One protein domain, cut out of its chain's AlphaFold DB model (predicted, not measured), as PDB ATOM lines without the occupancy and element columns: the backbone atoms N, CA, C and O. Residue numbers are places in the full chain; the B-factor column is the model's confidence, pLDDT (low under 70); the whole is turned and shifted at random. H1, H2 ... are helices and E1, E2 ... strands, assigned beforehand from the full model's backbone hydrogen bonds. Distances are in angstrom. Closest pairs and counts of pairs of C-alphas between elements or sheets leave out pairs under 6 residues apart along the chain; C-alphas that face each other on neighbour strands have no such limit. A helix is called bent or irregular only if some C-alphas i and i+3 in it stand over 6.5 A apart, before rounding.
ATOM      1  N   PHE A 102      27.553 -13.140 -40.495       97.56
ATOM      2  CA  PHE A 102      26.575 -12.190 -40.999       97.56
ATOM      3  C   PHE A 102      27.163 -10.782 -40.986       97.56
ATOM      4  O   PHE A 102      27.889 -10.410 -40.069       97.56
ATOM      5  N   SER A 103      26.857  -9.977 -41.994       95.38
ATOM      6  CA  SER A 103      27.231  -8.567 -42.007       95.38
ATOM      7  C   SER A 103      26.035  -7.765 -42.452       95.38
ATOM      8  O   SER A 103      25.541  -7.965 -43.555       95.38
ATOM      9  N   SER A 104      25.583  -6.832 -41.619       88.12
ATOM     10  CA  SER A 104      24.633  -5.831 -42.089       88.12
ATOM     11  C   SER A 104      25.319  -4.626 -42.696       88.12
ATOM     12  O   SER A 104      24.627  -3.734 -43.141       88.12
ATOM     13  N   ARG A 105      26.656  -4.555 -42.683       88.69
ATOM     14  CA  ARG A 105      27.484  -3.371 -42.966       88.69
ATOM     15  C   ARG A 105      27.157  -2.132 -42.120       88.69
ATOM     16  O   ARG A 105      28.078  -1.577 -41.544       88.69
ATOM     17  N   TRP A 106      25.896  -1.741 -41.998       87.75
ATOM     18  CA  TRP A 106      25.305  -0.681 -41.187       87.75
ATOM     19  C   TRP A 106      24.098  -1.253 -40.425       87.75
ATOM     20  O   TRP A 106      23.568  -2.300 -40.793       87.75
ATOM     21  N   PHE A 107      23.630  -0.591 -39.371       90.56
ATOM     22  CA  PHE A 107      22.382  -1.003 -38.721       90.56
ATOM     23  C   PHE A 107      21.177  -0.688 -39.620       90.56
ATOM     24  O   PHE A 107      21.061   0.436 -40.110       90.56
ATOM     25  N   ARG A 108      20.291  -1.671 -39.825       93.19
ATOM     26  CA  ARG A 108      19.027  -1.514 -40.556       93.19
ATOM     27  C   ARG A 108      17.818  -1.777 -39.652       93.19
ATOM     28  O   ARG A 108      17.880  -2.723 -38.861       93.19
ATOM     29  N   PRO A 109      16.728  -1.001 -39.793       92.75
ATOM     30  CA  PRO A 109      16.488  -0.012 -40.854       92.75
ATOM     31  C   PRO A 109      17.307   1.279 -40.680       92.75
ATOM     32  O   PRO A 109      17.417   1.806 -39.575       92.75
ATOM     33  N   THR A 110      17.870   1.821 -41.769       88.06
ATOM     34  CA  THR A 110      18.598   3.111 -41.720       88.06
ATOM     35  C   THR A 110      17.665   4.328 -41.647       88.06
ATOM     36  O   THR A 110      18.122   5.453 -41.456       88.06
ATOM     37  N   GLY A 111      16.360   4.122 -41.835       89.38
ATOM     38  CA  GLY A 111      15.315   5.139 -41.757       89.38
ATOM     39  C   GLY A 111      13.930   4.540 -42.042       89.38
ATOM     40  O   GLY A 111      13.845   3.360 -42.375       89.38
ATOM     41  N   PRO A 112      12.841   5.328 -41.960       88.62
ATOM     42  CA  PRO A 112      11.466   4.815 -42.057       88.62
ATOM     43  C   PRO A 112      11.113   4.110 -43.377       88.62
ATOM     44  O   PRO A 112      10.163   3.336 -43.420       88.62
ATOM     45  N   SER A 113      11.847   4.394 -44.455       90.12
ATOM     46  CA  SER A 113      11.646   3.795 -45.778       90.12
ATOM     47  C   SER A 113      12.531   2.575 -46.050       90.12
ATOM     48  O   SER A 113      12.432   2.010 -47.135       90.12
ATOM     49  N   ASP A 114      13.433   2.206 -45.134       91.50
ATOM     50  CA  ASP A 114      14.265   1.008 -45.280       91.50
ATOM     51  C   ASP A 114      13.433  -0.228 -44.884       91.50
ATOM     52  O   ASP A 114      13.051  -0.346 -43.718       91.50
ATOM     53  N   PRO A 115      13.111  -1.140 -45.823       92.50
ATOM     54  CA  PRO A 115      12.262  -2.295 -45.537       92.50
ATOM     55  C   PRO A 115      13.016  -3.422 -44.813       92.50
ATOM     56  O   PRO A 115      12.431  -4.467 -44.520       92.50
ATOM     57  N   HIS A 116      14.319  -3.257 -44.579       94.88
ATOM     58  CA  HIS A 116      15.185  -4.300 -44.057       94.88
ATOM     59  C   HIS A 116      15.424  -4.155 -42.552       94.88
ATOM     60  O   HIS A 116      15.607  -3.062 -42.025       94.88
ATOM     61  N   ASP A 117      15.494  -5.299 -41.871       95.56
ATOM     62  CA  ASP A 117      15.807  -5.402 -40.447       95.56
ATOM     63  C   ASP A 117      17.012  -6.327 -40.271       95.56
ATOM     64  O   ASP A 117      16.984  -7.494 -40.679       95.56
ATOM     65  N   THR A 118      18.080  -5.790 -39.675       95.38
ATOM     66  CA  THR A 118      19.334  -6.513 -39.451       95.38
ATOM     67  C   THR A 118      19.145  -7.786 -38.633       95.38
ATOM     68  O   THR A 118      19.667  -8.835 -39.009       95.38
ATOM     69  N   PHE A 119      18.429  -7.717 -37.511       95.75
ATOM     70  CA  PHE A 119      18.355  -8.834 -36.573       95.75
ATOM     71  C   PHE A 119      17.339  -9.882 -37.014       95.75
ATOM     72  O   PHE A 119      17.599 -11.070 -36.844       95.75
ATOM     73  N   ARG A 120      16.246  -9.468 -37.665       96.00
ATOM     74  CA  ARG A 120      15.309 -10.401 -38.303       96.00
ATOM     75  C   ARG A 120      15.981 -11.187 -39.427       96.00
ATOM     76  O   ARG A 120      15.758 -12.389 -39.556       96.00
ATOM     77  N   ALA A 121      16.811 -10.529 -40.238       96.25
ATOM     78  CA  ALA A 121      17.583 -11.208 -41.273       96.25
ATOM     79  C   ALA A 121      18.622 -12.160 -40.662       96.25
ATOM     80  O   ALA A 121      18.675 -13.327 -41.044       96.25
ATOM     81  N   ALA A 122      19.395 -11.700 -39.675       96.31
ATOM     82  CA  ALA A 122      20.375 -12.529 -38.976       96.31
ATOM     83  C   ALA A 122      19.742 -13.806 -38.386       96.31
ATOM     84  O   ALA A 122      20.268 -14.902 -38.579       96.31
ATOM     85  N   GLU A 123      18.574 -13.688 -37.748       95.88
ATOM     86  CA  GLU A 123      17.808 -14.826 -37.226       95.88
ATOM     87  C   GLU A 123      17.353 -15.773 -38.342       95.88
ATOM     88  O   GLU A 123      17.543 -16.988 -38.248       95.88
ATOM     89  N   ALA A 124      16.835 -15.232 -39.449       95.19
ATOM     90  CA  ALA A 124      16.406 -16.039 -40.586       95.19
ATOM     91  C   ALA A 124      17.546 -16.903 -41.158       95.19
ATOM     92  O   ALA A 124      17.299 -18.053 -41.529       95.19
ATOM     93  N   PHE A 125      18.781 -16.398 -41.172       96.19
ATOM     94  CA  PHE A 125      19.966 -17.124 -41.646       96.19
ATOM     95  C   PHE A 125      20.687 -17.945 -40.569       96.19
ATOM     96  O   PHE A 125      21.709 -18.554 -40.876       96.19
ATOM     97  N   ALA A 126      20.167 -18.000 -39.337       95.06
ATOM     98  CA  ALA A 126      20.830 -18.641 -38.198       95.06
ATOM     99  C   ALA A 126      22.258 -18.106 -37.959       95.06
ATOM    100  O   ALA A 126      23.189 -18.871 -37.698       95.06
ATOM    101  N   ALA A 127      22.423 -16.784 -38.084       95.88
ATOM    102  CA  ALA A 127      23.675 -16.085 -37.834       95.88
ATOM    103  C   ALA A 127      24.189 -16.338 -36.412       95.88
ATOM    104  O   ALA A 127      23.413 -16.365 -35.458       95.88
ATOM    105  N   THR A 128      25.506 -16.465 -36.275       95.81
ATOM    106  CA  THR A 128      26.176 -16.539 -34.969       95.81
ATOM    107  C   THR A 128      27.111 -15.356 -34.773       95.81
ATOM    108  O   THR A 128      27.141 -14.773 -33.694       95.81
ATOM    109  N   ASP A 129      27.834 -14.961 -35.822       96.25
ATOM    110  CA  ASP A 129      28.898 -13.963 -35.760       96.25
ATOM    111  C   ASP A 129      28.545 -12.750 -36.624       96.25
ATOM    112  O   ASP A 129      28.194 -12.894 -37.795       96.25
ATOM    113  N   PHE A 130      28.687 -11.543 -36.076       97.38
ATOM    114  CA  PHE A 130      28.532 -10.296 -36.821       97.38
ATOM    115  C   PHE A 130      29.900  -9.794 -37.256       97.38
ATOM    116  O   PHE A 130      30.694  -9.321 -36.447       97.38
ATOM    117  N   VAL A 131      30.179  -9.878 -38.551       96.94
ATOM    118  CA  VAL A 131      31.468  -9.502 -39.123       96.94
ATOM    119  C   VAL A 131      31.363  -8.256 -39.991       96.94
ATOM    120  O   VAL A 131      30.294  -7.905 -40.495       96.94
ATOM    121  N   TRP A 132      32.485  -7.559 -40.164       95.19
ATOM    122  CA  TRP A 132      32.614  -6.429 -41.085       95.19
ATOM    123  C   TRP A 132      31.503  -5.374 -40.961       95.19
ATOM    124  O   TRP A 132      30.919  -4.946 -41.956       95.19
ATOM    125  N   THR A 133      31.181  -4.975 -39.729       94.50
ATOM    126  CA  THR A 133      30.046  -4.088 -39.447       94.50
ATOM    127  C   THR A 133      30.512  -2.718 -38.960       94.50
ATOM    128  O   THR A 133      31.288  -2.611 -38.017       94.50
ATOM    129  N   TYR A 134      30.024  -1.651 -39.581       92.44
ATOM    130  CA  TYR A 134      30.278  -0.268 -39.191       92.44
ATOM    131  C   TYR A 134      29.234   0.202 -38.179       92.44
ATOM    132  O   TYR A 134      28.206   0.781 -38.529       92.44
ATOM    133  N   SER A 135      29.509  -0.043 -36.903       91.31
ATOM    134  CA  SER A 135      28.732   0.495 -35.790       91.31
ATOM    135  C   SER A 135      29.660   0.781 -34.619       91.31
ATOM    136  O   SER A 135      30.605   0.038 -34.400       91.31
ATOM    137  N   LEU A 136      29.388   1.848 -33.872       93.50
ATOM    138  CA  LEU A 136      30.011   2.139 -32.576       93.50
ATOM    139  C   LEU A 136      28.956   2.227 -31.462       93.50
ATOM    140  O   LEU A 136      29.224   2.785 -30.400       93.50
ATOM    141  N   ASP A 137      27.735   1.750 -31.729       93.44
ATOM    142  CA  ASP A 137      26.638   1.759 -30.763       93.44
ATOM    143  C   ASP A 137      26.717   0.517 -29.854       93.44
ATOM    144  O   ASP A 137      26.541  -0.608 -30.338       93.44
ATOM    145  N   PRO A 138      26.921   0.686 -28.533       95.31
ATOM    146  CA  PRO A 138      26.946  -0.432 -27.597       95.31
ATOM    147  C   PRO A 138      25.638  -1.238 -27.560       95.31
ATOM    148  O   PRO A 138      25.669  -2.426 -27.249       95.31
ATOM    149  N   ASN A 139      24.479  -0.635 -27.865       94.69
ATOM    150  CA  ASN A 139      23.207  -1.369 -27.909       94.69
ATOM    151  C   ASN A 139      23.171  -2.351 -29.077       94.69
ATOM    152  O   ASN A 139      22.820  -3.517 -28.890       94.69
ATOM    153  N   PHE A 140      23.584  -1.890 -30.260       94.12
ATOM    154  CA  PHE A 140      23.739  -2.747 -31.426       94.12
ATOM    155  C   PHE A 140      24.676  -3.921 -31.126       94.12
ATOM    156  O   PHE A 140      24.310  -5.070 -31.363       94.12
ATOM    157  N   VAL A 141      25.854  -3.651 -30.550       95.75
ATOM    158  CA  VAL A 141      26.843  -4.697 -30.243       95.75
ATOM    159  C   VAL A 141      26.305  -5.691 -29.216       95.75
ATOM    160  O   VAL A 141      26.437  -6.896 -29.421       95.75
ATOM    161  N   ARG A 142      25.638  -5.228 -28.149       95.19
ATOM    162  CA  ARG A 142      24.987  -6.126 -27.179       95.19
ATOM    163  C   ARG A 142      23.945  -7.025 -27.836       95.19
ATOM    164  O   ARG A 142      23.899  -8.216 -27.536       95.19
ATOM    165  N   ARG A 143      23.126  -6.478 -28.737       94.88
ATOM    166  CA  ARG A 143      22.114  -7.257 -29.459       94.88
ATOM    167  C   ARG A 143      22.739  -8.228 -30.461       94.88
ATOM    168  O   ARG A 143      22.276  -9.353 -30.561       94.88
ATOM    169  N   ALA A 144      23.815  -7.849 -31.145       94.31
ATOM    170  CA  ALA A 144      24.581  -8.763 -31.990       94.31
ATOM    171  C   ALA A 144      25.175  -9.922 -31.167       94.31
ATOM    172  O   ALA A 144      25.032 -11.085 -31.538       94.31
ATOM    173  N   LYS A 145      25.747  -9.626 -29.991       93.56
ATOM    174  CA  LYS A 145      26.300 -10.636 -29.076       93.56
ATOM    175  C   LYS A 145      25.262 -11.606 -28.512       93.56
ATOM    176  O   LYS A 145      25.632 -12.721 -28.152       93.56
ATOM    177  N   SER A 146      23.972 -11.256 -28.475       92.81
ATOM    178  CA  SER A 146      22.937 -12.194 -28.011       92.81
ATOM    179  C   SER A 146      22.722 -13.388 -28.950       92.81
ATOM    180  O   SER A 146      22.055 -14.336 -28.556       92.81
ATOM    181  N   PHE A 147      23.288 -13.368 -30.164       88.94
ATOM    182  CA  PHE A 147      23.305 -14.514 -31.085       88.94
ATOM    183  C   PHE A 147      24.397 -15.549 -30.737       88.94
ATOM    184  O   PHE A 147      24.461 -16.610 -31.354       88.94
ATOM    185  N   GLY A 148      25.236 -15.274 -29.730       77.06
ATOM    186  CA  GLY A 148      26.181 -16.237 -29.153       77.06
ATOM    187  C   GLY A 148      27.560 -16.317 -29.819       77.06
ATOM    188  O   GLY A 148      28.398 -17.078 -29.341       77.06
ATOM    189  N   GLY A 149      27.824 -15.551 -30.885       82.31
ATOM    190  CA  GLY A 149      29.134 -15.489 -31.546       82.31
ATOM    191  C   GLY A 149      29.856 -14.147 -31.396       82.31
ATOM    192  O   GLY A 149      29.583 -13.350 -30.497       82.31
ATOM    193  N   LYS A 150      30.846 -13.931 -32.263       92.38
ATOM    194  CA  LYS A 150      31.789 -12.808 -32.225       92.38
ATOM    195  C   LYS A 150      31.268 -11.586 -32.979       92.38
ATOM    196  O   LYS A 150      30.542 -11.709 -33.963       92.38
ATOM    197  N   TYR A 334      41.458  -8.003 -50.256       87.19
ATOM    198  CA  TYR A 334      41.269  -7.868 -51.705       87.19
ATOM    199  C   TYR A 334      41.458  -9.160 -52.521       87.19
ATOM    200  O   TYR A 334      42.571  -9.519 -52.916       87.19
ATOM    201  N   ARG A 335      40.349  -9.839 -52.843       87.25
ATOM    202  CA  ARG A 335      40.341 -11.141 -53.544       87.25
ATOM    203  C   ARG A 335      41.126 -12.248 -52.822       87.25
ATOM    204  O   ARG A 335      41.584 -13.195 -53.459       87.25
ATOM    205  N   GLY A 336      41.284 -12.133 -51.504       93.81
ATOM    206  CA  GLY A 336      41.959 -13.136 -50.680       93.81
ATOM    207  C   GLY A 336      43.486 -13.144 -50.818       93.81
ATOM    208  O   GLY A 336      44.104 -14.192 -50.631       93.81
ATOM    209  N   SER A 337      44.105 -12.018 -51.194       94.19
ATOM    210  CA  SER A 337      45.564 -11.892 -51.195       94.19
ATOM    211  C   SER A 337      46.102 -11.882 -49.766       94.19
ATOM    212  O   SER A 337      45.509 -11.317 -48.854       94.19
ATOM    213  N   TRP A 338      47.263 -12.495 -49.575       95.62
ATOM    214  CA  TRP A 338      48.004 -12.445 -48.315       95.62
ATOM    215  C   TRP A 338      49.351 -11.746 -48.480       95.62
ATOM    216  O   TRP A 338      50.210 -11.847 -47.610       95.62
ATOM    217  N   ASP A 339      49.568 -11.073 -49.607       94.69
ATOM    218  CA  ASP A 339      50.755 -10.248 -49.798       94.69
ATOM    219  C   ASP A 339      50.674  -9.006 -48.912       94.69
ATOM    220  O   ASP A 339      49.599  -8.602 -48.468       94.69
ATOM    221  N   PHE A 340      51.821  -8.382 -48.659       95.38
ATOM    222  CA  PHE A 340      51.872  -7.183 -47.835       95.38
ATOM    223  C   PHE A 340      50.873  -6.107 -48.313       95.38
ATOM    224  O   PHE A 340      50.838  -5.806 -49.511       95.38
ATOM    225  N   PRO A 341      50.097  -5.468 -47.410       95.25
ATOM    226  CA  PRO A 341      50.170  -5.545 -45.944       95.25
ATOM    227  C   PRO A 341      49.244  -6.591 -45.305       95.25
ATOM    228  O   PRO A 341      49.099  -6.602 -44.088       95.25
ATOM    229  N   TYR A 342      48.558  -7.423 -46.087       96.69
ATOM    230  CA  TYR A 342      47.533  -8.332 -45.565       96.69
ATOM    231  C   TYR A 342      48.115  -9.432 -44.662       96.69
ATOM    232  O   TYR A 342      47.430  -9.938 -43.776       96.69
ATOM    233  N   ASP A 343      49.397  -9.765 -44.831       95.38
ATOM    234  CA  ASP A 343      50.158 -10.668 -43.960       95.38
ATOM    235  C   ASP A 343      50.247 -10.199 -42.497       95.38
ATOM    236  O   ASP A 343      50.378 -11.036 -41.597       95.38
ATOM    237  N   LEU A 344      50.098  -8.893 -42.246       95.50
ATOM    238  CA  LEU A 344      50.093  -8.293 -40.905       95.50
ATOM    239  C   LEU A 344      48.842  -8.630 -40.069       95.50
ATOM    240  O   LEU A 344      48.818  -8.344 -38.870       95.50
ATOM    241  N   PHE A 345      47.804  -9.203 -40.684       96.19
ATOM    242  CA  PHE A 345      46.479  -9.416 -40.090       96.19
ATOM    243  C   PHE A 345      46.214 -10.899 -39.845       96.19
ATOM    244  O   PHE A 345      46.699 -11.746 -40.592       96.19
ATOM    245  N   GLU A 346      45.447 -11.246 -38.814       95.62
ATOM    246  CA  GLU A 346      45.147 -12.643 -38.474       95.62
ATOM    247  C   GLU A 346      44.067 -13.247 -39.388       95.62
ATOM    248  O   GLU A 346      44.096 -14.443 -39.697       95.62
ATOM    249  N   ILE A 347      43.110 -12.421 -39.820       97.62
ATOM    250  CA  ILE A 347      41.902 -12.855 -40.530       97.62
ATOM    251  C   ILE A 347      41.696 -12.002 -41.790       97.62
ATOM    252  O   ILE A 347      41.793 -10.779 -41.759       97.62
ATOM    253  N   GLY A 348      41.395 -12.641 -42.914       97.56
ATOM    254  CA  GLY A 348      41.036 -11.989 -44.168       97.56
ATOM    255  C   GLY A 348      39.523 -12.003 -44.340       97.56
ATOM    256  O   GLY A 348      38.889 -13.031 -44.126       97.56
ATOM    257  N   MET A 349      38.938 -10.879 -44.733       96.81
ATOM    258  CA  MET A 349      37.534 -10.747 -45.115       96.81
ATOM    259  C   MET A 349      37.481 -10.046 -46.466       96.81
ATOM    260  O   MET A 349      37.581  -8.831 -46.513       96.81
ATOM    261  N   ALA A 350      37.367 -10.774 -47.572       95.44
ATOM    262  CA  ALA A 350      37.468 -10.175 -48.903       95.44
ATOM    263  C   ALA A 350      36.162 -10.253 -49.687       95.44
ATOM    264  O   ALA A 350      35.416 -11.226 -49.615       95.44
ATOM    265  N   GLU A 351      35.937  -9.246 -50.520       92.81
ATOM    266  CA  GLU A 351      35.015  -9.361 -51.643       92.81
ATOM    267  C   GLU A 351      35.578 -10.359 -52.669       92.81
ATOM    268  O   GLU A 351      36.726 -10.238 -53.115       92.81
ATOM    269  N   LEU A 352      34.767 -11.353 -53.035       93.94
ATOM    270  CA  LEU A 352      35.039 -12.317 -54.097       93.94
ATOM    271  C   LEU A 352      34.109 -12.008 -55.276       93.94
ATOM    272  O   LEU A 352      32.907 -12.247 -55.166       93.94
ATOM    273  N   PRO A 353      34.616 -11.477 -56.400       92.19
ATOM    274  CA  PRO A 353      33.800 -11.291 -57.594       92.19
ATOM    275  C   PRO A 353      33.232 -12.628 -58.079       92.19
ATOM    276  O   PRO A 353      33.966 -13.616 -58.111       92.19
ATOM    277  N   GLN A 354      31.972 -12.658 -58.524       91.12
ATOM    278  CA  GLN A 354      31.326 -13.888 -59.002       91.12
ATOM    279  C   GLN A 354      32.159 -14.640 -60.053       91.12
ATOM    280  O   GLN A 354      32.327 -15.852 -59.950       91.12
ATOM    281  N   LYS A 355      32.770 -13.924 -61.004       91.25
ATOM    282  CA  LYS A 355      33.626 -14.516 -62.047       91.25
ATOM    283  C   LYS A 355      34.858 -15.258 -61.512       91.25
ATOM    284  O   LYS A 355      35.409 -16.109 -62.202       91.25
ATOM    285  N   ASP A 356      35.302 -14.909 -60.305       92.62
ATOM    286  CA  ASP A 356      36.459 -15.507 -59.641       92.62
ATOM    287  C   ASP A 356      36.020 -16.662 -58.705       92.62
ATOM    288  O   ASP A 356      36.869 -17.384 -58.176       92.62
ATOM    289  N   ALA A 357      34.713 -16.871 -58.503       93.19
ATOM    290  CA  ALA A 357      34.150 -17.932 -57.669       93.19
ATOM    291  C   ALA A 357      34.060 -19.259 -58.438       93.19
ATOM    292  O   ALA A 357      32.986 -19.717 -58.814       93.19
ATOM    293  N   THR A 358      35.217 -19.876 -58.673       93.94
ATOM    294  CA  THR A 358      35.342 -21.231 -59.229       93.94
ATOM    295  C   THR A 358      35.856 -22.194 -58.154       93.94
ATOM    296  O   THR A 358      36.589 -21.756 -57.260       93.94
ATOM    297  N   PRO A 359      35.546 -23.506 -58.219       93.69
ATOM    298  CA  PRO A 359      35.974 -24.462 -57.193       93.69
ATOM    299  C   PRO A 359      37.498 -24.462 -57.005       93.69
ATOM    300  O   PRO A 359      37.989 -24.369 -55.881       93.69
ATOM    301  N   ALA A 360      38.245 -24.464 -58.111       93.25
ATOM    302  CA  ALA A 360      39.704 -24.435 -58.117       93.25
ATOM    303  C   ALA A 360      40.287 -23.160 -57.488       93.25
ATOM    304  O   ALA A 360      41.226 -23.226 -56.689       93.25
ATOM    305  N   ASN A 361      39.738 -21.987 -57.822       94.88
ATOM    306  CA  ASN A 361      40.245 -20.732 -57.279       94.88
ATOM    307  C   ASN A 361      39.905 -20.580 -55.791       94.88
ATOM    308  O   ASN A 361      40.769 -20.190 -55.010       94.88
ATOM    309  N   MET A 362      38.681 -20.927 -55.389       95.75
ATOM    310  CA  MET A 362      38.260 -20.855 -53.990       95.75
ATOM    311  C   MET A 362      39.078 -21.800 -53.108       95.75
ATOM    312  O   MET A 362      39.633 -21.351 -52.104       95.75
ATOM    313  N   TYR A 363      39.236 -23.067 -53.513       95.25
ATOM    314  CA  TYR A 363      40.079 -24.022 -52.791       95.25
ATOM    315  C   TYR A 363      41.513 -23.503 -52.640       95.25
ATOM    316  O   TYR A 363      42.051 -23.471 -51.533       95.25
ATOM    317  N   ARG A 364      42.111 -22.994 -53.729       94.94
ATOM    318  CA  ARG A 364      43.450 -22.385 -53.701       94.94
ATOM    319  C   ARG A 364      43.537 -21.239 -52.690       94.94
ATOM    320  O   ARG A 364      44.507 -21.177 -51.941       94.94
ATOM    321  N   LEU A 365      42.559 -20.331 -52.664       95.88
ATOM    322  CA  LEU A 365      42.556 -19.181 -51.756       95.88
ATOM    323  C   LEU A 365      42.474 -19.608 -50.281       95.88
ATOM    324  O   LEU A 365      43.255 -19.116 -49.465       95.88
ATOM    325  N   PHE A 366      41.602 -20.565 -49.945       96.00
ATOM    326  CA  PHE A 366      41.517 -21.104 -48.583       96.00
ATOM    327  C   PHE A 366      42.772 -21.889 -48.188       96.00
ATOM    328  O   PHE A 366      43.295 -21.681 -47.092       96.00
ATOM    329  N   LYS A 367      43.320 -22.716 -49.090       93.25
ATOM    330  CA  LYS A 367      44.570 -23.460 -48.866       93.25
ATOM    331  C   LYS A 367      45.748 -22.516 -48.600       93.25
ATOM    332  O   LYS A 367      46.531 -22.768 -47.688       93.25
ATOM    333  N   VAL A 368      45.857 -21.404 -49.338       94.44
ATOM    334  CA  VAL A 368      46.899 -20.383 -49.113       94.44
ATOM    335  C   VAL A 368      46.745 -19.704 -47.750       94.44
ATOM    336  O   VAL A 368      47.744 -19.557 -47.048       94.44
ATOM    337  N   ALA A 369      45.529 -19.307 -47.363       95.31
ATOM    338  CA  ALA A 369      45.281 -18.689 -46.057       95.31
ATOM    339  C   ALA A 369      45.673 -19.636 -44.912       95.31
ATOM    340  O   ALA A 369      46.481 -19.291 -44.046       95.31
ATOM    341  N   ARG A 370      45.177 -20.874 -44.982       91.56
ATOM    342  CA  ARG A 370      45.426 -21.927 -43.997       91.56
ATOM    343  C   ARG A 370      46.909 -22.279 -43.883       91.56
ATOM    344  O   ARG A 370      47.431 -22.360 -42.777       91.56
ATOM    345  N   GLY A 371      47.621 -22.393 -45.008       91.38
ATOM    346  CA  GLY A 371      49.069 -22.635 -45.032       91.38
ATOM    347  C   GLY A 371      49.909 -21.513 -44.404       91.38
ATOM    348  O   GLY A 371      51.075 -21.729 -44.086       91.38
ATOM    349  N   ARG A 372      49.328 -20.325 -44.197       92.62
ATOM    350  CA  ARG A 372      49.948 -19.191 -43.495       92.62
ATOM    351  C   ARG A 372      49.456 -19.035 -42.048       92.62
ATOM    352  O   ARG A 372      49.778 -18.030 -41.417       92.62
ATOM    353  N   GLY A 373      48.666 -19.982 -41.530       93.25
ATOM    354  CA  GLY A 373      48.051 -19.900 -40.199       93.25
ATOM    355  C   GLY A 373      47.005 -18.786 -40.080       93.25
ATOM    356  O   GLY A 373      46.809 -18.225 -39.003       93.25
ATOM    357  N   LYS A 374      46.381 -18.404 -41.201       95.06
ATOM    358  CA  LYS A 374      45.388 -17.329 -41.281       95.06
ATOM    359  C   LYS A 374      43.999 -17.898 -41.538       95.06
ATOM    360  O   LYS A 374      43.853 -18.940 -42.176       95.06
ATOM    361  N   HIS A 375      42.969 -17.172 -41.107       96.69
ATOM    362  CA  HIS A 375      41.579 -17.511 -41.428       96.69
ATOM    363  C   HIS A 375      41.049 -16.633 -42.561       96.69
ATOM    364  O   HIS A 375      41.323 -15.435 -42.584       96.69
ATOM    365  N   GLN A 376      40.274 -17.199 -43.485       97.69
ATOM    366  CA  GLN A 376      39.695 -16.456 -44.606       97.69
ATOM    367  C   GLN A 376      38.170 -16.533 -44.583       97.69
ATOM    368  O   GLN A 376      37.569 -17.599 -44.454       97.69
ATOM    369  N   ILE A 377      37.562 -15.371 -44.777       97.94
ATOM    370  CA  ILE A 377      36.135 -15.149 -44.935       97.94
ATOM    371  C   ILE A 377      35.954 -14.411 -46.266       97.94
ATOM    372  O   ILE A 377      36.734 -13.512 -46.599       97.94
ATOM    373  N   PHE A 378      34.950 -14.781 -47.050       97.69
ATOM    374  CA  PHE A 378      34.585 -14.057 -48.265       97.69
ATOM    375  C   PHE A 378      33.184 -13.472 -48.160       97.69
ATOM    376  O   PHE A 378      32.346 -13.991 -47.438       97.69
ATOM    377  N   THR A 379      32.916 -12.412 -48.908       94.94
ATOM    378  CA  THR A 379      31.566 -12.030 -49.327       94.94
ATOM    379  C   THR A 379      31.524 -12.134 -50.841       94.94
ATOM    380  O   THR A 379      32.386 -11.574 -51.520       94.94
ATOM    381  N   LEU A 380      30.563 -12.869 -51.390       93.44
ATOM    382  CA  LEU A 380      30.434 -12.980 -52.838       93.44
ATOM    383  C   LEU A 380      29.805 -11.697 -53.378       93.44
ATOM    384  O   LEU A 380      28.742 -11.296 -52.913       93.44
ATOM    385  N   VAL A 381      30.455 -11.067 -54.353       91.25
ATOM    386  CA  VAL A 381      29.918  -9.906 -55.065       91.25
ATOM    387  C   VAL A 381      29.279 -10.407 -56.359       91.25
ATOM    388  O   VAL A 381      30.021 -10.815 -57.263       91.25
ATOM    389  N   PRO A 382      27.936 -10.415 -56.448       86.44
ATOM    390  CA  PRO A 382      27.252 -10.884 -57.641       86.44
ATOM    391  C   PRO A 382      27.452  -9.909 -58.809       86.44
ATOM    392  O   PRO A 382      27.650  -8.710 -58.590       86.44
ATOM    393  N   ALA A 383      27.409 -10.398 -60.053       85.12
ATOM    394  CA  ALA A 383      27.496  -9.529 -61.230       85.12
ATOM    395  C   ALA A 383      26.197  -8.739 -61.459       85.12
ATOM    396  O   ALA A 383      26.232  -7.639 -62.013       85.12
ATOM    397  N   THR A 384      25.064  -9.273 -60.997       78.75
ATOM    398  CA  THR A 384      23.748  -8.627 -61.040       78.75
ATOM    399  C   THR A 384      23.057  -8.699 -59.678       78.75
ATOM    400  O   THR A 384      23.216  -9.644 -58.911       78.75
ATOM    401  N   SER A 385      22.243  -7.695 -59.354       74.88
ATOM    402  CA  SER A 385      21.465  -7.662 -58.106       74.88
ATOM    403  C   SER A 385      20.087  -8.333 -58.225       74.88
ATOM    404  O   SER A 385      19.299  -8.266 -57.286       74.88
ATOM    405  N   ASP A 386      19.768  -8.938 -59.373       78.75
ATOM    406  CA  ASP A 386      18.445  -9.495 -59.702       78.75
ATOM    407  C   ASP A 386      18.209 -10.919 -59.170       78.75
ATOM    408  O   ASP A 386      17.114 -11.460 -59.298       78.75
ATOM    409  N   GLY A 387      19.226 -11.530 -58.553       72.94
ATOM    410  CA  GLY A 387      19.136 -12.883 -58.005       72.94
ATOM    411  C   GLY A 387      19.263 -14.000 -59.046       72.94
ATOM    412  O   GLY A 387      19.046 -15.159 -58.703       72.94
ATOM    413  N   SER A 388      19.665 -13.706 -60.285       82.25
ATOM    414  CA  SER A 388      19.943 -14.744 -61.294       82.25
ATOM    415  C   SER A 388      21.127 -15.657 -60.918       82.25
ATOM    416  O   SER A 388      21.229 -16.786 -61.396       82.25
ATOM    417  N   GLU A 389      21.984 -15.223 -59.991       87.38
ATOM    418  CA  GLU A 389      23.210 -15.924 -59.587       87.38
ATOM    419  C   GLU A 389      23.072 -16.780 -58.314       87.38
ATOM    420  O   GLU A 389      24.077 -17.199 -57.725       87.38
ATOM    421  N   VAL A 390      21.840 -17.086 -57.884       92.62
ATOM    422  CA  VAL A 390      21.572 -17.895 -56.676       92.62
ATOM    423  C   VAL A 390      22.356 -19.204 -56.686       92.62
ATOM    424  O   VAL A 390      22.980 -19.566 -55.690       92.62
ATOM    425  N   ARG A 391      22.392 -19.905 -57.823       92.75
ATOM    426  CA  ARG A 391      23.069 -21.204 -57.935       92.75
ATOM    427  C   ARG A 391      24.580 -21.106 -57.695       92.75
ATOM    428  O   ARG A 391      25.113 -21.890 -56.911       92.75
ATOM    429  N   VAL A 392      25.265 -20.134 -58.305       93.12
ATOM    430  CA  VAL A 392      26.712 -19.926 -58.091       93.12
ATOM    431  C   VAL A 392      26.985 -19.495 -56.651       93.12
ATOM    432  O   VAL A 392      27.902 -20.016 -56.019       93.12
ATOM    433  N   THR A 393      26.138 -18.628 -56.095       95.25
ATOM    434  CA  THR A 393      26.243 -18.184 -54.699       95.25
ATOM    435  C   THR A 393      26.120 -19.350 -53.721       95.25
ATOM    436  O   THR A 393      26.961 -19.506 -52.837       95.25
ATOM    437  N   ARG A 394      25.150 -20.244 -53.933       96.88
ATOM    438  CA  ARG A 394      24.996 -21.479 -53.149       96.88
ATOM    439  C   ARG A 394      26.235 -22.377 -53.235       96.88
ATOM    440  O   ARG A 394      26.679 -22.897 -52.213       96.88
ATOM    441  N   CYS A 395      26.829 -22.524 -54.423       96.94
ATOM    442  CA  CYS A 395      28.060 -23.306 -54.605       96.94
ATOM    443  C   CYS A 395      29.250 -22.676 -53.868       96.94
ATOM    444  O   CYS A 395      30.033 -23.386 -53.234       96.94
ATOM    445  N   ALA A 396      29.367 -21.346 -53.898       97.25
ATOM    446  CA  ALA A 396      30.417 -20.612 -53.201       97.25
ATOM    447  C   ALA A 396      30.276 -20.713 -51.669       97.25
ATOM    448  O   ALA A 396      31.276 -20.907 -50.973       97.25
ATOM    449  N   ILE A 397      29.048 -20.659 -51.137       98.44
ATOM    450  CA  ILE A 397      28.765 -20.890 -49.708       98.44
ATOM    451  C   ILE A 397      29.228 -22.294 -49.303       98.44
ATOM    452  O   ILE A 397      30.066 -22.430 -48.412       98.44
ATOM    453  N   ALA A 398      28.748 -23.326 -50.001       98.44
ATOM    454  CA  ALA A 398      29.094 -24.719 -49.719       98.44
ATOM    455  C   ALA A 398      30.607 -24.980 -49.816       98.44
ATOM    456  O   ALA A 398      31.193 -25.605 -48.934       98.44
ATOM    457  N   THR A 399      31.259 -24.440 -50.850       98.25
ATOM    458  CA  THR A 399      32.712 -24.557 -51.057       98.25
ATOM    459  C   THR A 399      33.503 -23.900 -49.928       98.25
ATOM    460  O   THR A 399      34.515 -24.447 -49.493       98.25
ATOM    461  N   SER A 400      33.036 -22.757 -49.418       98.31
ATOM    462  CA  SER A 400      33.707 -22.052 -48.319       98.31
ATOM    463  C   SER A 400      33.723 -22.887 -47.042       98.31
ATOM    464  O   SER A 400      34.791 -23.095 -46.466       98.31
ATOM    465  N   TYR A 401      32.571 -23.447 -46.661       98.44
ATOM    466  CA  TYR A 401      32.478 -24.330 -45.498       98.44
ATOM    467  C   TYR A 401      33.241 -25.644 -45.698       98.44
ATOM    468  O   TYR A 401      33.955 -26.070 -44.788       98.44
ATOM    469  N   ALA A 402      33.169 -26.245 -46.892       97.88
ATOM    470  CA  ALA A 402      33.932 -27.447 -47.230       97.88
ATOM    471  C   ALA A 402      35.439 -27.250 -46.985       97.88
ATOM    472  O   ALA A 402      36.072 -28.098 -46.362       97.88
ATOM    473  N   CYS A 403      35.987 -26.090 -47.369       95.94
ATOM    474  CA  CYS A 403      37.401 -25.740 -47.190       95.94
ATOM    475  C   CYS A 403      37.765 -25.244 -45.772       95.94
ATOM    476  O   CYS A 403      38.931 -24.948 -45.507       95.94
ATOM    477  N   GLY A 404      36.790 -25.119 -44.864       94.56
ATOM    478  CA  GLY A 404      37.001 -24.669 -43.481       94.56
ATOM    479  C   GLY A 404      37.093 -23.154 -43.295       94.56
ATOM    480  O   GLY A 404      37.518 -22.695 -42.231       94.56
ATOM    481  N   GLY A 405      36.687 -22.390 -44.309       95.94
ATOM    482  CA  GLY A 405      36.479 -20.949 -44.231       95.94
ATOM    483  C   GLY A 405      34.996 -20.588 -44.172       95.94
ATOM    484  O   GLY A 405      34.143 -21.437 -43.915       95.94
ATOM    485  N   HIS A 406      34.683 -19.320 -44.441       97.94
ATOM    486  CA  HIS A 406      33.306 -18.822 -44.385       97.94
ATOM    487  C   HIS A 406      32.947 -17.961 -45.587       97.94
ATOM    488  O   HIS A 406      33.790 -17.266 -46.154       97.94
ATOM    489  N   MET A 407      31.660 -17.966 -45.917       97.56
ATOM    490  CA  MET A 407      31.036 -16.981 -46.790       97.56
ATOM    491  C   MET A 407      30.061 -16.160 -45.947       97.56
ATOM    492  O   MET A 407      29.124 -16.728 -45.380       97.56
ATOM    493  N   ILE A 408      30.279 -14.847 -45.866       97.88
ATOM    494  CA  ILE A 408      29.336 -13.900 -45.273       97.88
ATOM    495  C   ILE A 408      27.991 -14.106 -45.961       97.88
ATOM    496  O   ILE A 408      27.935 -14.209 -47.189       97.88
ATOM    497  N   VAL A 409      26.928 -14.198 -45.161       97.56
ATOM    498  CA  VAL A 409      25.551 -14.278 -45.656       97.56
ATOM    499  C   VAL A 409      25.355 -13.222 -46.750       97.56
ATOM    500  O   VAL A 409      25.686 -12.062 -46.501       97.56
ATOM    501  N   PRO A 410      24.855 -13.586 -47.950       94.94
ATOM    502  CA  PRO A 410      24.753 -12.674 -49.088       94.94
ATOM    503  C   PRO A 410      23.563 -11.714 -48.913       94.94
ATOM    504  O   PRO A 410      22.639 -11.666 -49.721       94.94
ATOM    505  N   TRP A 411      23.584 -10.964 -47.816       94.25
ATOM    506  CA  TRP A 411      22.586 -10.007 -47.378       94.25
ATOM    507  C   TRP A 411      23.282  -8.679 -47.090       94.25
ATOM    508  O   TRP A 411      24.324  -8.645 -46.445       94.25
ATOM    509  N   ASP A 412      22.714  -7.592 -47.602       92.75
ATOM    510  CA  ASP A 412      23.325  -6.265 -47.604       92.75
ATOM    511  C   ASP A 412      24.727  -6.216 -48.241       92.75
ATOM    512  O   ASP A 412      25.658  -5.585 -47.731       92.75
ATOM    513  N   VAL A 413      24.890  -6.870 -49.391       91.12
ATOM    514  CA  VAL A 413      26.156  -6.928 -50.132       91.12
ATOM    515  C   VAL A 413      26.327  -5.683 -51.001       91.12
ATOM    516  O   VAL A 413      25.409  -5.255 -51.705       91.12
ATOM    517  N   TYR A 414      27.525  -5.099 -50.977       86.56
ATOM    518  CA  TYR A 414      27.882  -3.999 -51.868       86.56
ATOM    519  C   TYR A 414      28.177  -4.520 -53.281       86.56
ATOM    520  O   TYR A 414      29.036  -5.376 -53.460       86.56
ATOM    521  N   THR A 415      27.477  -3.991 -54.283       84.44
ATOM    522  CA  THR A 415      27.577  -4.398 -55.701       84.44
ATOM    523  C   THR A 415      28.185  -3.307 -56.588       84.44
ATOM    524  O   THR A 415      28.281  -3.463 -57.802       84.44
ATOM    525  N   GLY A 416      28.622  -2.197 -55.989       77.69
ATOM    526  CA  GLY A 416      29.187  -1.045 -56.684       77.69
ATOM    527  C   GLY A 416      28.444   0.259 -56.378       77.69
ATOM    528  O   GLY A 416      27.359   0.249 -55.802       77.69
ATOM    529  N   PRO A 417      29.026   1.410 -56.750       72.62
ATOM    530  CA  PRO A 417      28.497   2.721 -56.371       72.62
ATOM    531  C   PRO A 417      27.216   3.101 -57.129       72.62
ATOM    532  O   PRO A 417      26.440   3.910 -56.633       72.62
ATOM    533  N   ASN A 418      26.994   2.512 -58.308       78.06
ATOM    534  CA  ASN A 418      25.865   2.811 -59.196       78.06
ATOM    535  C   ASN A 418      24.844   1.662 -59.263       78.06
ATOM    536  O   ASN A 418      24.018   1.623 -60.172       78.06
ATOM    537  N   SER A 419      24.920   0.712 -58.330       79.62
ATOM    538  CA  SER A 419      24.070  -0.477 -58.300       79.62
ATOM    539  C   SER A 419      23.407  -0.603 -56.928       79.62
ATOM    540  O   SER A 419      24.031  -0.274 -55.915       79.62
ATOM    541  N   PRO A 420      22.142  -1.053 -56.860       85.25
ATOM    542  CA  PRO A 420      21.504  -1.306 -55.578       85.25
ATOM    543  C   PRO A 420      22.234  -2.438 -54.854       85.25
ATOM    544  O   PRO A 420      22.708  -3.395 -55.476       85.25
ATOM    545  N   ARG A 421      22.306  -2.337 -53.524       88.81
ATOM    546  CA  ARG A 421      22.864  -3.405 -52.686       88.81
ATOM    547  C   ARG A 421      22.046  -4.680 -52.855       88.81
ATOM    548  O   ARG A 421      20.836  -4.622 -53.076       88.81
ATOM    549  N   TYR A 422      22.712  -5.823 -52.761       92.00
ATOM    550  CA  TYR A 422      22.063  -7.120 -52.913       92.00
ATOM    551  C   TYR A 422      21.602  -7.665 -51.557       92.00
ATOM    552  O   TYR A 422      22.383  -7.736 -50.606       92.00
ATOM    553  N   PHE A 423      20.332  -8.063 -51.487       93.25
ATOM    554  CA  PHE A 423      19.696  -8.647 -50.306       93.25
ATOM    555  C   PHE A 423      19.148 -10.030 -50.658       93.25
ATOM    556  O   PHE A 423      17.991 -10.167 -51.052       93.25
ATOM    557  N   GLY A 424      19.990 -11.054 -50.532       93.75
ATOM    558  CA  GLY A 424      19.573 -12.443 -50.677       93.75
ATOM    559  C   GLY A 424      18.487 -12.817 -49.670       93.75
ATOM    560  O   GLY A 424      18.513 -12.366 -48.521       93.75
ATOM    561  N   THR A 425      17.528 -13.641 -50.090       94.44
ATOM    562  CA  THR A 425      16.405 -14.042 -49.231       94.44
ATOM    563  C   THR A 425      16.703 -15.327 -48.460       94.44
ATOM    564  O   THR A 425      17.606 -16.098 -48.802       94.44
ATOM    565  N   ALA A 426      15.936 -15.577 -47.397       94.88
ATOM    566  CA  ALA A 426      16.080 -16.797 -46.609       94.88
ATOM    567  C   ALA A 426      15.756 -18.046 -47.444       94.88
ATOM    568  O   ALA A 426      16.442 -19.058 -47.329       94.88
ATOM    569  N   GLU A 427      14.775 -17.958 -48.342       94.69
ATOM    570  CA  GLU A 427      14.384 -19.032 -49.261       94.69
ATOM    571  C   GLU A 427      15.524 -19.417 -50.212       94.69
ATOM    572  O   GLU A 427      15.623 -20.568 -50.627       94.69
ATOM    573  N   GLN A 428      16.401 -18.466 -50.548       95.31
ATOM    574  CA  GLN A 428      17.516 -18.699 -51.463       95.31
ATOM    575  C   GLN A 428      18.718 -19.374 -50.792       95.31
ATOM    576  O   GLN A 428      19.413 -20.145 -51.462       95.31
ATOM    577  N   TYR A 429      19.002 -19.079 -49.514       97.00
ATOM    578  CA  TYR A 429      20.285 -19.461 -48.894       97.00
ATOM    579  C   TYR A 429      20.224 -19.966 -47.447       97.00
ATOM    580  O   TYR A 429      21.200 -20.563 -46.987       97.00
ATOM    581  N   ALA A 430      19.148 -19.717 -46.691       96.25
ATOM    582  CA  ALA A 430      19.130 -20.023 -45.257       96.25
ATOM    583  C   ALA A 430      19.193 -21.523 -44.963       96.25
ATOM    584  O   ALA A 430      19.697 -21.910 -43.914       96.25
ATOM    585  N   ASP A 431      18.733 -22.374 -45.880       96.81
ATOM    586  CA  ASP A 431      18.871 -23.826 -45.779       96.81
ATOM    587  C   ASP A 431      20.341 -24.266 -45.667       96.81
ATOM    588  O   ASP A 431      20.635 -25.139 -44.859       96.81
ATOM    589  N   LEU A 432      21.272 -23.626 -46.390       98.25
ATOM    590  CA  LEU A 432      22.706 -23.940 -46.319       98.25
ATOM    591  C   LEU A 432      23.316 -23.542 -44.971       98.25
ATOM    592  O   LEU A 432      24.062 -24.312 -44.374       98.25
ATOM    593  N   TYR A 433      22.991 -22.349 -44.473       97.88
ATOM    594  CA  TYR A 433      23.513 -21.866 -43.190       97.88
ATOM    595  C   TYR A 433      22.909 -22.632 -42.007       97.88
ATOM    596  O   TYR A 433      23.627 -23.039 -41.095       97.88
ATOM    597  N   ARG A 434      21.605 -22.928 -42.056       93.38
ATOM    598  CA  ARG A 434      20.944 -23.802 -41.077       93.38
ATOM    599  C   ARG A 434      21.493 -25.219 -41.131       93.38
ATOM    600  O   ARG A 434      21.672 -25.805 -40.076       93.38
ATOM    601  N   PHE A 435      21.811 -25.745 -42.314       94.44
ATOM    602  CA  PHE A 435      22.454 -27.051 -42.472       94.44
ATOM    603  C   PHE A 435      23.817 -27.108 -41.768       94.44
ATOM    604  O   PHE A 435      24.088 -28.065 -41.046       94.44
ATOM    605  N   VAL A 436      24.636 -26.056 -41.884       94.00
ATOM    606  CA  VAL A 436      25.895 -25.943 -41.126       94.00
ATOM    607  C   VAL A 436      25.643 -25.954 -39.619       94.00
ATOM    608  O   VAL A 436      26.310 -26.685 -38.890       94.00
TER     609      VAL A 436
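This is residues 102 to 150 and 334 to 436 of the 969 residues of the protein "IU_nuc_hydro domain-containing protein" of Planctomycetes bacterium (UniProt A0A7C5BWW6). A narrow sheet of two parallel strands, E2 and E3, has H3 and H4 packed along E3, and H5 side by side with H4 beyond it, these three helices running the same way. The first stretch, with H1, E1 and H2, makes a looser group toward the other end of the longest axis from H3, its H1 meeting H5 and its E1 coming near E2. The long link from H4 to H5 passes beside E3, where residues 406 to 407 pair with residues 377 to 378 of E3. The printed part has 152 residues, with five named helices and three named strands in the order H1 E1 H2 E2 H3 E3 H4 H5; the class is mixed, helices and strands, although under half of the residues, 71, are in named elements. The whole is compact, with a radius of gyration of the C-alphas of 15.2 A, and spans 44 by 35 by 33 A.

H1, residues 118 to 124, is close to but not clearly touching H2, residues 138 to 145; their closest C-alphas, those of Phe 119 and Ala 144, are 7.7 A apart. E1, residues 129 to 133, pairs with no named strand; its C-alpha closest to H2 is that of Phe 130, 6.4 A from that of Ala 144. E2, residues 347 to 353, and E3, residues 375 to 381, are parallel neighbours at 24 degrees, with N 350 and O 377 at 3.0 A and N 379 and O 350 at 2.9 A, both within hydrogen-bond range. With H3, residues 359 to 371, they form a strand-helix-strand unit, two parallel neighbour strands with a helix between them in the chain, and its crossover is right-handed. The closest C-alphas of H3 and E3, those of Ala 369 and His 375, are 6.0 A apart. H4, residues 390 to 402, touches H3 with residues 396 to 400 alone, at a shallow tilt of 31 degrees, the same way; the closest C-alphas, those of Pro 359 and Thr 399, are 6.9 A apart. H5, residues 426 to 436, touches H4 at a shallow tilt of 12 degrees, the same way, with the C-alphas of Val 390 and Gln 428 closest at 6.7 A. H5 is irregular, with C-alphas 428 and 431 7.8 A apart. H1 and H5 only just touch, with 3 pairs of C-alphas within 8 A, the closest being those of Ala 124 and Ala 426 at 6.1 A. H3 and H5 are apart. Every O i to N i+4 pair is within hydrogen-bond range in H1, H2, H3 and H4, and 4 of 7 are in H5.

H1 begins at C-alpha 118, (19.334, -6.513, -39.451), and E1 and H2 follow it before the cut. E2 starts at C-alpha 347, (41.902, -12.855, -40.530), and is 19.0 A long; E3 is 19.5 A. H3 measures 18.0 A and H4 18.3 A. H5, 14.5 A long, ends at C-alpha 436, (25.895, -25.943, -41.126).

The two C-alphas farthest apart, those of Pro 112 and Gly 371, are 46.7 A apart. Residues 151 to 333 are cut out, and C-alphas 150 and 334 lie 22.2 A apart across the cut. Of the links that are printed whole, that from H4 to H5, with 23 residues, is long. The mean pLDDT of the printed part of this model is 92.9, and no printed residue is under 70.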